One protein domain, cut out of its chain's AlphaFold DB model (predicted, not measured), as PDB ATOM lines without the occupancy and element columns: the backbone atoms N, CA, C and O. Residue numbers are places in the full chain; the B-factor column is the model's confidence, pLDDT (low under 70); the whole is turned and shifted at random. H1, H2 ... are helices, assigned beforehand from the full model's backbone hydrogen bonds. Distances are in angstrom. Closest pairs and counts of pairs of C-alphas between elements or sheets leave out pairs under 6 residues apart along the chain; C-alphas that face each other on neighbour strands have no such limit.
ATOM      1  N   ASP A   6     187.666 124.609 210.414       93.56
ATOM      2  CA  ASP A   6     187.273 124.563 211.829       93.56
ATOM      3  C   ASP A   6     188.514 124.543 212.745       93.56
ATOM      4  O   ASP A   6     188.551 125.275 213.727       93.56
ATOM      5  N   ASN A   7     189.562 123.785 212.397       94.75
ATOM      6  CA  ASN A   7     190.760 123.659 213.237       94.75
ATOM      7  C   ASN A   7     191.571 124.961 213.281       94.75
ATOM      8  O   ASN A   7     192.036 125.356 214.348       94.75
ATOM      9  N   ILE A   8     191.745 125.623 212.131       94.81
ATOM     10  CA  ILE A   8     192.495 126.886 212.057       94.81
ATOM     11  C   ILE A   8     191.728 127.986 212.797       94.81
ATOM     12  O   ILE A   8     192.307 128.704 213.613       94.81
ATOM     13  N   ALA A   9     190.411 128.069 212.580       94.44
ATOM     14  CA  ALA A   9     189.546 129.012 213.277       94.44
ATOM     15  C   ALA A   9     189.581 128.808 214.800       94.44
ATOM     16  O   ALA A   9     189.781 129.769 215.543       94.44
ATOM     17  N   GLU A  10     189.422 127.566 215.275       94.81
ATOM     18  CA  GLU A  10     189.493 127.247 216.705       94.81
ATOM     19  C   GLU A  10     190.861 127.593 217.286       94.81
ATOM     20  O   GLU A  10     190.930 128.141 218.387       94.81
ATOM     21  N   ARG A  11     191.945 127.337 216.548       95.19
ATOM     22  CA  ARG A  11     193.291 127.639 217.026       95.19
ATOM     23  C   ARG A  11     193.533 129.139 217.157       95.19
ATOM     24  O   ARG A  11     193.972 129.564 218.225       95.19
ATOM     25  N   ILE A  12     193.194 129.931 216.138       94.44
ATOM     26  CA  ILE A  12     193.300 131.399 216.180       94.44
ATOM     27  C   ILE A  12     192.510 131.950 217.371       94.44
ATOM     28  O   ILE A  12     193.050 132.694 218.188       94.44
ATOM     29  N   ILE A  13     191.253 131.524 217.521       92.12
ATOM     30  CA  ILE A  13     190.389 131.980 218.614       92.12
ATOM     31  C   ILE A  13     190.963 131.564 219.974       92.12
ATOM     32  O   ILE A  13     190.993 132.378 220.890       92.12
ATOM     33  N   SER A  14     191.501 130.345 220.098       93.12
ATOM     34  CA  SER A  14     192.139 129.894 221.342       93.12
ATOM     35  C   SER A  14     193.346 130.751 221.729       93.12
ATOM     36  O   SER A  14     193.523 131.052 222.906       93.12
ATOM     37  N   LEU A  15     194.164 131.183 220.763       92.62
ATOM     38  CA  LEU A  15     195.322 132.041 221.024       92.62
ATOM     39  C   LEU A  15     194.872 133.403 221.561       92.62
ATOM     40  O   LEU A  15     195.398 133.873 222.574       92.62
ATOM     41  N   TRP A  16     193.834 133.985 220.963       90.44
ATOM     42  CA  TRP A  16     193.226 135.213 221.471       90.44
ATOM     43  C   TRP A  16     192.629 135.043 222.873       90.44
ATOM     44  O   TRP A  16     192.864 135.894 223.733       90.44
ATOM     45  N   ASP A  17     191.933 133.933 223.137       87.25
ATOM     46  CA  ASP A  17     191.351 133.627 224.452       87.25
ATOM     47  C   ASP A  17     192.427 133.456 225.540       87.25
ATOM     48  O   ASP A  17     192.201 133.804 226.699       87.25
ATOM     49  N   THR A  18     193.632 132.988 225.183       87.69
ATOM     50  CA  THR A  18     194.781 132.933 226.112       87.69
ATOM     51  C   THR A  18     195.429 134.295 226.383       87.69
ATOM     52  O   THR A  18     196.338 134.395 227.205       87.69
ATOM     53  N   GLY A  19     194.961 135.358 225.722       86.25
ATOM     54  CA  GLY A  19     195.450 136.723 225.895       86.25
ATOM     55  C   GLY A  19     196.560 137.136 224.928       86.25
ATOM     56  O   GLY A  19     197.069 138.253 225.052       86.25
ATOM     57  N   LEU A  20     196.923 136.296 223.950       89.25
ATOM     58  CA  LEU A  20     197.861 136.680 222.896       89.25
ATOM     59  C   LEU A  20     197.153 137.610 221.903       89.25
ATOM     60  O   LEU A  20     196.439 137.159 221.016       89.25
ATOM     61  N   LYS A  21     197.329 138.924 222.081       82.75
ATOM     62  CA  LYS A  21     196.692 139.966 221.250       82.75
ATOM     63  C   LYS A  21     197.530 140.427 220.055       82.75
ATOM     64  O   LYS A  21     197.042 141.197 219.240       82.75
ATOM     65  N   ASP A  22     198.788 140.013 220.002       92.00
ATOM     66  CA  ASP A  22     199.725 140.361 218.938       92.00
ATOM     67  C   ASP A  22     199.376 139.555 217.679       92.00
ATOM     68  O   ASP A  22     199.563 138.339 217.650       92.00
ATOM     69  N   GLU A  23     198.788 140.220 216.682       90.00
ATOM     70  CA  GLU A  23     198.270 139.562 215.481       90.00
ATOM     71  C   GLU A  23     199.383 138.939 214.636       90.00
ATOM     72  O   GLU A  23     199.206 137.816 214.169       90.00
ATOM     73  N   GLU A  24     200.538 139.603 214.516       94.12
ATOM     74  CA  GLU A  24     201.700 139.078 213.786       94.12
ATOM     75  C   GLU A  24     202.165 137.764 214.414       94.12
ATOM     76  O   GLU A  24     202.269 136.748 213.729       94.12
ATOM     77  N   LYS A  25     202.300 137.724 215.746       95.12
ATOM     78  CA  LYS A  25     202.662 136.481 216.449       95.12
ATOM     79  C   LYS A  25     201.622 135.378 216.302       95.12
ATOM     80  O   LYS A  25     201.982 134.205 216.227       95.12
ATOM     81  N   VAL A  26     200.329 135.712 216.301       94.06
ATOM     82  CA  VAL A  26     199.284 134.705 216.058       94.06
ATOM     83  C   VAL A  26     199.429 134.144 214.647       94.06
ATOM     84  O   VAL A  26     199.397 132.927 214.479       94.06
ATOM     85  N   MET A  27     199.631 135.001 213.648       94.44
ATOM     86  CA  MET A  27     199.830 134.583 212.261       94.44
ATOM     87  C   MET A  27     201.076 133.706 212.104       94.44
ATOM     88  O   MET A  27     200.960 132.627 211.532       94.44
ATOM     89  N   GLU A  28     202.217 134.078 212.690       96.38
ATOM     90  CA  GLU A  28     203.446 133.267 212.691       96.38
ATOM     91  C   GLU A  28     203.224 131.861 213.275       96.38
ATOM     92  O   GLU A  28     203.649 130.859 212.693       96.38
ATOM     93  N   ILE A  29     202.519 131.764 214.409       96.00
ATOM     94  CA  ILE A  29     202.189 130.476 215.038       96.00
ATOM     95  C   ILE A  29     201.336 129.628 214.092       96.00
ATOM     96  O   ILE A  29     201.618 128.447 213.899       96.00
ATOM     97  N   ILE A  30     200.308 130.216 213.479       95.75
ATOM     98  CA  ILE A  30     199.405 129.492 212.580       95.75
ATOM     99  C   ILE A  30     200.124 129.071 211.291       95.75
ATOM    100  O   ILE A  30     199.946 127.936 210.849       95.75
ATOM    101  N   GLN A  31     200.973 129.927 210.719       95.50
ATOM    102  CA  GLN A  31     201.826 129.571 209.580       95.50
ATOM    103  C   GLN A  31     202.692 128.354 209.908       95.50
ATOM    104  O   GLN A  31     202.726 127.388 209.142       95.50
ATOM    105  N   SER A  32     203.347 128.375 211.072       95.38
ATOM    106  CA  SER A  32     204.222 127.296 211.525       95.38
ATOM    107  C   SER A  32     203.456 125.994 211.791       95.38
ATOM    108  O   SER A  32     203.868 124.935 211.315       95.38
ATOM    109  N   GLU A  33     202.325 126.062 212.500       95.50
ATOM    110  CA  GLU A  33     201.528 124.894 212.902       95.50
ATOM    111  C   GLU A  33     200.803 124.231 211.721       95.50
ATOM    112  O   GLU A  33     200.671 123.005 211.684       95.50
ATOM    113  N   PHE A  34     200.320 125.021 210.757       93.69
ATOM    114  CA  PHE A  34     199.512 124.523 209.637       93.69
ATOM    115  C   PHE A  34     200.263 124.468 208.303       93.69
ATOM    116  O   PHE A  34     199.689 124.004 207.315       93.69
ATOM    117  N   HIS A  35     201.536 124.878 208.280       93.50
ATOM    118  CA  HIS A  35     202.387 124.934 207.089       93.50
ATOM    119  C   HIS A  35     201.726 125.698 205.930       93.50
ATOM    120  O   HIS A  35     201.650 125.196 204.806       93.50
ATOM    121  N   ILE A  36     201.218 126.897 206.225       92.56
ATOM    122  CA  ILE A  36     200.565 127.784 205.252       92.56
ATOM    123  C   ILE A  36     201.428 128.992 204.922       92.56
ATOM    124  O   ILE A  36     202.289 129.372 205.713       92.56
ATOM    125  N   SER A  37     201.202 129.568 203.740       94.50
ATOM    126  CA  SER A  37     201.892 130.787 203.332       94.50
ATOM    127  C   SER A  37     201.431 131.992 204.155       94.50
ATOM    128  O   SER A  37     200.373 131.965 204.791       94.50
ATOM    129  N   GLU A  38     202.239 133.048 204.134       92.88
ATOM    130  CA  GLU A  38     201.910 134.330 204.754       92.88
ATOM    131  C   GLU A  38     200.623 134.918 204.155       92.88
ATOM    132  O   GLU A  38     199.659 135.156 204.881       92.88
ATOM    133  N   ASP A  39     200.546 134.997 202.825       94.19
ATOM    134  CA  ASP A  39     199.354 135.468 202.110       94.19
ATOM    135  C   ASP A  39     198.093 134.665 202.486       94.19
ATOM    136  O   ASP A  39     197.016 135.228 202.700       94.19
ATOM    137  N   ASP A  40     198.212 133.336 202.601       94.44
ATOM    138  CA  ASP A  40     197.088 132.481 202.990       94.44
ATOM    139  C   ASP A  40     196.669 132.726 204.443       94.44
ATOM    140  O   ASP A  40     195.469 132.742 204.732       94.44
ATOM    141  N   VAL A  41     197.617 132.899 205.376       94.62
ATOM    142  CA  VAL A  41     197.257 133.138 206.779       94.62
ATOM    143  C   VAL A  41     196.597 134.493 206.949       94.62
ATOM    144  O   VAL A  41     195.586 134.559 207.643       94.62
ATOM    145  N   GLU A  42     197.102 135.537 206.290       94.69
ATOM    146  CA  GLU A  42     196.502 136.870 206.322       94.69
ATOM    147  C   GLU A  42     195.074 136.805 205.789       94.69
ATOM    148  O   GLU A  42     194.121 137.240 206.449       94.69
ATOM    149  N   TRP A  43     194.908 136.150 204.636       94.94
ATOM    150  CA  TRP A  43     193.606 135.932 204.032       94.94
ATOM    151  C   TRP A  43     192.665 135.205 204.998       94.94
ATOM    152  O   TRP A  43     191.563 135.700 205.247       94.94
ATOM    153  N   ILE A  44     193.081 134.084 205.602       95.00
ATOM    154  CA  ILE A  44     192.275 133.327 206.576       95.00
ATOM    155  C   ILE A  44     191.909 134.203 207.776       95.00
ATOM    156  O   ILE A  44     190.749 134.224 208.198       95.00
ATOM    157  N   PHE A  45     192.875 134.936 208.321       93.94
ATOM    158  CA  PHE A  45     192.725 135.740 209.525       93.94
ATOM    159  C   PHE A  45     191.630 136.802 209.371       93.94
ATOM    160  O   PHE A  45     190.765 136.938 210.241       93.94
ATOM    161  N   GLU A  46     191.580 137.480 208.220       93.88
ATOM    162  CA  GLU A  46     190.489 138.399 207.879       93.88
ATOM    163  C   GLU A  46     189.114 137.707 207.900       93.88
ATOM    164  O   GLU A  46     188.149 138.242 208.455       93.88
ATOM    165  N   ARG A  47     189.006 136.491 207.343       95.19
ATOM    166  CA  ARG A  47     187.738 135.736 207.293       95.19
ATOM    167  C   ARG A  47     187.292 135.321 208.691       95.19
ATOM    168  O   ARG A  47     186.097 135.393 208.993       95.19
ATOM    169  N   ILE A  48     188.231 134.956 209.564       94.31
ATOM    170  CA  ILE A  48     187.927 134.658 210.967       94.31
ATOM    171  C   ILE A  48     187.355 135.892 211.672       94.31
ATOM    172  O   ILE A  48     186.295 135.792 212.299       94.31
ATOM    173  N   LYS A  49     187.977 137.071 211.517       92.69
ATOM    174  CA  LYS A  49     187.453 138.324 212.092       92.69
ATOM    175  C   LYS A  49     186.044 138.636 211.585       92.69
ATOM    176  O   LYS A  49     185.163 138.947 212.386       92.69
ATOM    177  N   ILE A  50     185.798 138.486 210.281       93.38
ATOM    178  CA  ILE A  50     184.467 138.681 209.682       93.38
ATOM    179  C   ILE A  50     183.440 137.714 210.289       93.38
ATOM    180  O   ILE A  50     182.332 138.127 210.635       93.38
ATOM    181  N   GLY A  51     183.784 136.433 210.444       92.56
ATOM    182  CA  GLY A  51     182.897 135.438 211.051       92.56
ATOM    183  C   GLY A  51     182.561 135.742 212.513       92.56
ATOM    184  O   GLY A  51     181.395 135.651 212.906       92.56
ATOM    185  N   LEU A  52     183.543 136.179 213.306       91.75
ATOM    186  CA  LEU A  52     183.320 136.601 214.692       91.75
ATOM    187  C   LEU A  52     182.463 137.865 214.788       91.75
ATOM    188  O   LEU A  52     181.535 137.923 215.596       91.75
ATOM    189  N   PHE A  53     182.713 138.850 213.930       91.00
ATOM    190  CA  PHE A  53     181.909 140.067 213.867       91.00
ATOM    191  C   PHE A  53     180.449 139.755 213.507       91.00
ATOM    192  O   PHE A  53     179.517 140.220 214.161       91.00
ATOM    193  N   ARG A  54     180.219 138.853 212.546       91.50
ATOM    194  CA  ARG A  54     178.874 138.336 212.232       91.50
ATOM    195  C   ARG A  54     178.207 137.655 213.425       91.50
ATOM    196  O   ARG A  54     176.989 137.760 213.578       91.50
ATOM    197  N   ALA A  55     178.972 136.940 214.251       89.94
ATOM    198  CA  ALA A  55     178.440 136.310 215.456       89.94
ATOM    199  C   ALA A  55     177.910 137.370 216.433       89.94
ATOM    200  O   ALA A  55     176.798 137.221 216.939       89.94
ATOM    201  N   GLN A  56     178.647 138.470 216.616       87.56
ATOM    202  CA  GLN A  56     178.223 139.602 217.446       87.56
ATOM    203  C   GLN A  56     176.915 140.227 216.939       87.56
ATOM    204  O   GLN A  56     175.990 140.400 217.731       87.56
ATOM    205  N   PHE A  57     176.784 140.461 215.626       88.62
ATOM    206  CA  PHE A  57     175.531 140.949 215.022       88.62
ATOM    207  C   PHE A  57     174.347 140.033 215.336       88.62
ATOM    208  O   PHE A  57     173.299 140.488 215.789       88.62
ATOM    209  N   LYS A  58     174.521 138.720 215.145       88.25
ATOM    210  CA  LYS A  58     173.455 137.746 215.417       88.25
ATOM    211  C   LYS A  58     173.038 137.718 216.884       88.25
ATOM    212  O   LYS A  58     171.859 137.517 217.164       88.25
ATOM    213  N   ILE A  59     173.980 137.892 217.806       84.62
ATOM    214  CA  ILE A  59     173.701 137.931 219.247       84.62
ATOM    215  C   ILE A  59     172.986 139.225 219.633       84.62
ATOM    216  O   ILE A  59     172.067 139.184 220.444       84.62
ATOM    217  N   ALA A  60     173.340 140.345 219.000       85.88
ATOM    218  CA  ALA A  60     172.646 141.620 219.158       85.88
ATOM    219  C   ALA A  60     171.225 141.628 218.553       85.88
ATOM    220  O   ALA A  60     170.487 142.593 218.726       85.88
ATOM    221  N   GLY A  61     170.818 140.561 217.850       85.75
ATOM    222  CA  GLY A  61     169.532 140.495 217.149       85.75
ATOM    223  C   GLY A  61     169.514 141.274 215.831       85.75
ATOM    224  O   GLY A  61     168.452 141.461 215.238       85.75
ATOM    225  N   GLU A  62     170.679 141.700 215.348       86.25
ATOM    226  CA  GLU A  62     170.825 142.449 214.108       86.25
ATOM    227  C   GLU A  62     171.058 141.525 212.908       86.25
ATOM    228  O   GLU A  62     171.611 140.422 213.001       86.25
ATOM    229  N   LYS A  63     170.633 141.987 211.729       80.06
ATOM    230  CA  LYS A  63     170.903 141.289 210.471       80.06
ATOM    231  C   LYS A  63     172.239 141.755 209.916       80.06
ATOM    232  O   LYS A  63     172.396 142.923 209.579       80.06
ATOM    233  N   TYR A  64     173.159 140.816 209.733       79.38
ATOM    234  CA  TYR A  64     174.346 141.070 208.929       79.38
ATOM    235  C   TYR A  64     173.964 141.139 207.435       79.38
ATOM    236  O   TYR A  64     173.195 140.281 206.981       79.38
ATOM    237  N   PRO A  65     174.464 142.119 206.657       80.62
ATOM    238  CA  PRO A  65     174.193 142.207 205.224       80.62
ATOM    239  C   PRO A  65     174.663 140.951 204.481       80.62
ATOM    240  O   PRO A  65     175.779 140.481 204.700       80.62
ATOM    241  N   LYS A  66     173.828 140.424 203.578       80.25
ATOM    242  CA  LYS A  66     174.232 139.318 202.696       80.25
ATOM    243  C   LYS A  66     175.392 139.755 201.812       80.25
ATOM    244  O   LYS A  66     175.365 140.861 201.270       80.25
ATOM    245  N   ASN A  67     176.372 138.880 201.624       84.94
ATOM    246  CA  ASN A  67     177.470 139.118 200.693       84.94
ATOM    247  C   ASN A  67     178.034 137.793 200.143       84.94
ATOM    248  O   ASN A  67     177.559 136.708 200.465       84.94
ATOM    249  N   ASN A  68     179.070 137.887 199.311       83.88
ATOM    250  CA  ASN A  68     179.748 136.743 198.693       83.88
ATOM    251  C   ASN A  68     180.563 135.867 199.667       83.88
ATOM    252  O   ASN A  68     181.115 134.858 199.242       83.88
ATOM    253  N   LEU A  69     180.646 136.230 200.949       86.44
ATOM    254  CA  LEU A  69     181.368 135.485 201.984       86.44
ATOM    255  C   LEU A  69     180.443 134.592 202.824       86.44
ATOM    256  O   LEU A  69     180.889 133.981 203.791       86.44
ATOM    257  N   ASP A  70     179.150 134.517 202.495       81.69
ATOM    258  CA  ASP A  70     178.192 133.677 203.224       81.69
ATOM    259  C   ASP A  70     178.526 132.177 203.127       81.69
ATOM    260  O   ASP A  70     178.309 131.436 204.091       81.69
ATOM    261  N   ASP A  71     179.125 131.756 202.010       87.31
ATOM    262  CA  ASP A  71     179.589 130.386 201.774       87.31
ATOM    263  C   ASP A  71     181.084 130.185 202.067       87.31
ATOM    264  O   ASP A  71     181.585 129.067 201.929       87.31
ATOM    265  N   ASP A  72     181.794 131.229 202.509       93.75
ATOM    266  CA  ASP A  72     183.209 131.115 202.850       93.75
ATOM    267  C   ASP A  72     183.384 130.176 204.060       93.75
ATOM    268  O   ASP A  72     182.770 130.388 205.118       93.75
ATOM    269  N   PRO A  73     184.194 129.113 203.931       93.69
ATOM    270  CA  PRO A  73     184.275 128.093 204.959       93.69
ATOM    271  C   PRO A  73     184.895 128.622 206.257       93.69
ATOM    272  O   PRO A  73     184.420 128.256 207.329       93.69
ATOM    273  N   TYR A  74     185.876 129.526 206.190       94.56
ATOM    274  CA  TYR A  74     186.516 130.105 207.372       94.56
ATOM    275  C   TYR A  74     185.581 131.078 208.088       94.56
ATOM    276  O   TYR A  74     185.480 131.048 209.317       94.56
ATOM    277  N   VAL A  75     184.811 131.872 207.333       94.12
ATOM    278  CA  VAL A  75     183.758 132.730 207.901       94.12
ATOM    279  C   VAL A  75     182.702 131.886 208.616       94.12
ATOM    280  O   VAL A  75     182.297 132.217 209.733       94.12
ATOM    281  N   ARG A  76     182.256 130.780 208.006       94.19
ATOM    282  CA  ARG A  76     181.263 129.871 208.602       94.19
ATOM    283  C   ARG A  76     181.788 129.195 209.866       94.19
ATOM    284  O   ARG A  76     181.050 129.130 210.855       94.19
ATOM    285  N   SER A  77     183.035 128.729 209.852       95.00
ATOM    286  CA  SER A  77     183.709 128.144 211.015       95.00
ATOM    287  C   SER A  77     183.793 129.146 212.165       95.00
ATOM    288  O   SER A  77     183.295 128.872 213.258       95.00
ATOM    289  N   ALA A  78     184.315 130.347 211.908       93.69
ATOM    290  CA  ALA A  78     184.427 131.401 212.913       93.69
ATOM    291  C   ALA A  78     183.068 131.851 213.459       93.69
ATOM    292  O   ALA A  78     182.916 132.005 214.668       93.69
ATOM    293  N   LEU A  79     182.049 131.991 212.605       93.12
ATOM    294  CA  LEU A  79     180.685 132.308 213.032       93.12
ATOM    295  C   LEU A  79     180.129 131.243 213.986       93.12
ATOM    296  O   LEU A  79     179.579 131.569 215.037       93.12
ATOM    297  N   LYS A  80     180.272 129.963 213.629       92.75
ATOM    298  CA  LYS A  80     179.827 128.828 214.451       92.75
ATOM    299  C   LYS A  80     180.524 128.825 215.813       92.75
ATOM    300  O   LYS A  80     179.854 128.664 216.832       92.75
ATOM    301  N   ILE A  81     181.843 129.021 215.836       91.94
ATOM    302  CA  ILE A  81     182.638 129.047 217.071       91.94
ATOM    303  C   ILE A  81     182.285 130.277 217.914       91.94
ATOM    304  O   ILE A  81     182.027 130.138 219.105       91.94
ATOM    305  N   GLY A  82     182.180 131.459 217.302       90.06
ATOM    306  CA  GLY A  82     181.798 132.696 217.982       90.06
ATOM    307  C   GLY A  82     180.424 132.595 218.645       90.06
ATOM    308  O   GLY A  82     180.279 132.934 219.816       90.06
ATOM    309  N   LEU A  83     179.425 132.040 217.949       90.00
ATOM    310  CA  LEU A  83     178.098 131.787 218.528       90.00
ATOM    311  C   LEU A  83     178.149 130.788 219.695       90.00
ATOM    312  O   LEU A  83     177.437 130.967 220.684       90.00
ATOM    313  N   ARG A  84     178.991 129.749 219.601       89.06
ATOM    314  CA  ARG A  84     179.201 128.766 220.678       89.06
ATOM    315  C   ARG A  84     179.824 129.422 221.914       89.06
ATOM    316  O   ARG A  84     179.308 129.230 223.013       89.06
ATOM    317  N   ASN A  85     180.894 130.197 221.735       82.56
ATOM    318  CA  ASN A  85     181.655 130.808 222.829       82.56
ATOM    319  C   ASN A  85     180.881 131.944 223.513       82.56
ATOM    320  O   ASN A  85     180.962 132.101 224.727       82.56
ATOM    321  N   LEU A  86     180.073 132.693 222.759       71.88
ATOM    322  CA  LEU A  86     179.252 133.787 223.284       71.88
ATOM    323  C   LEU A  86     177.879 133.324 223.814       71.88
ATOM    324  O   LEU A  86     177.000 134.140 224.084       71.88
ATOM    325  N   GLY A  87     177.689 132.013 223.994       60.19
ATOM    326  CA  GLY A  87     176.566 131.471 224.755       60.19
ATOM    327  C   GLY A  87     175.237 131.385 224.005       60.19
ATOM    328  O   GLY A  87     174.189 131.388 224.655       60.19
TER     329      GLY A  87
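This is residues 6 to 87 of the 95 residues of an uncharacterized protein of Niastella vici (UniProt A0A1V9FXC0). One long helix, H3, makes the longest axis, and three shorter helices are set across it: H2 packs near its first end, H1 stands close to its middle at a large angle, and H4 crosses it farther along. H1 sits between H2 and H4, and a long unnamed loop, residues 60 to 72, leads from the far end of H3 back to the start of H4. The printed part has 82 residues with four named helices, in the order H1, H2, H3, H4, and no named strand, and its class is all helix. It is compact, with a radius of gyration of the C-alphas of 12.6 A, and its C-alphas span 37 by 28 by 18 A.

H1 comprises residues 6 to 17, beginning at C-alpha 6, (187.273, 124.563, 211.829), and measures 16.1 A from first to last C-alpha. H2 follows with residues 23 to 34 and measures 16.2 A. H3, residues 38 to 59, is the longest at 31.9 A and runs from C-alpha 38 at (201.910, 134.330, 204.754) to C-alpha 59 at (173.701, 137.931, 219.247). H4, residues 73 to 85, measures 18.3 A and ends at C-alpha 85, (181.655, 130.808, 222.829).

H1 and H2 form a helical hairpin and touch, the closest C-alphas being those of Ile 12 and Val 26, 6.8 A apart. They run opposite ways at a tilt of 37 degrees, only just steep. With residues 27 to 31 alone, H2 touches residues 38 to 45 of H3. The closest C-alphas there, of Met 27 and Val 41, are 6.2 A apart, and the two helices run opposite ways at a steep tilt of 68 degrees, only just short of about perpendicular. H3 and H4 touch with 34 pairs of C-alphas within 8 A, the closest being those of Gly 51 and Val 75 at 4.2 A. They run the same way at a steep tilt of 45 degrees. H1 touches H4 with residues 6 to 10 alone, the closest C-alphas being those of Asp 6 and Ser 77, 5.1 A apart. These two run the same way at a steep tilt of 48 degrees. H1 and H3 are close but not clearly touching and about perpendicular at 76 degrees, with the closest C-alphas, of Ala 9 and Ile 48, 6.3 A apart. H2 and H4 are apart. The helix packing is mostly crossed: of the 4 pairs that touch, 0 are at a shallow tilt. In H1, H2, H3 and H4 every O i to N i+4 pair is within hydrogen-bond range.

The two C-alphas farthest apart, of His 35 and Gly 61, are 37.7 A from each other. The links from H1 to H2 and from H2 to H3 are tight, while the link of 13 residues from H3 to H4 is long. The printed part has no cut. Its mean pLDDT is 90.5, and residue 87 is the one printed residue under 70.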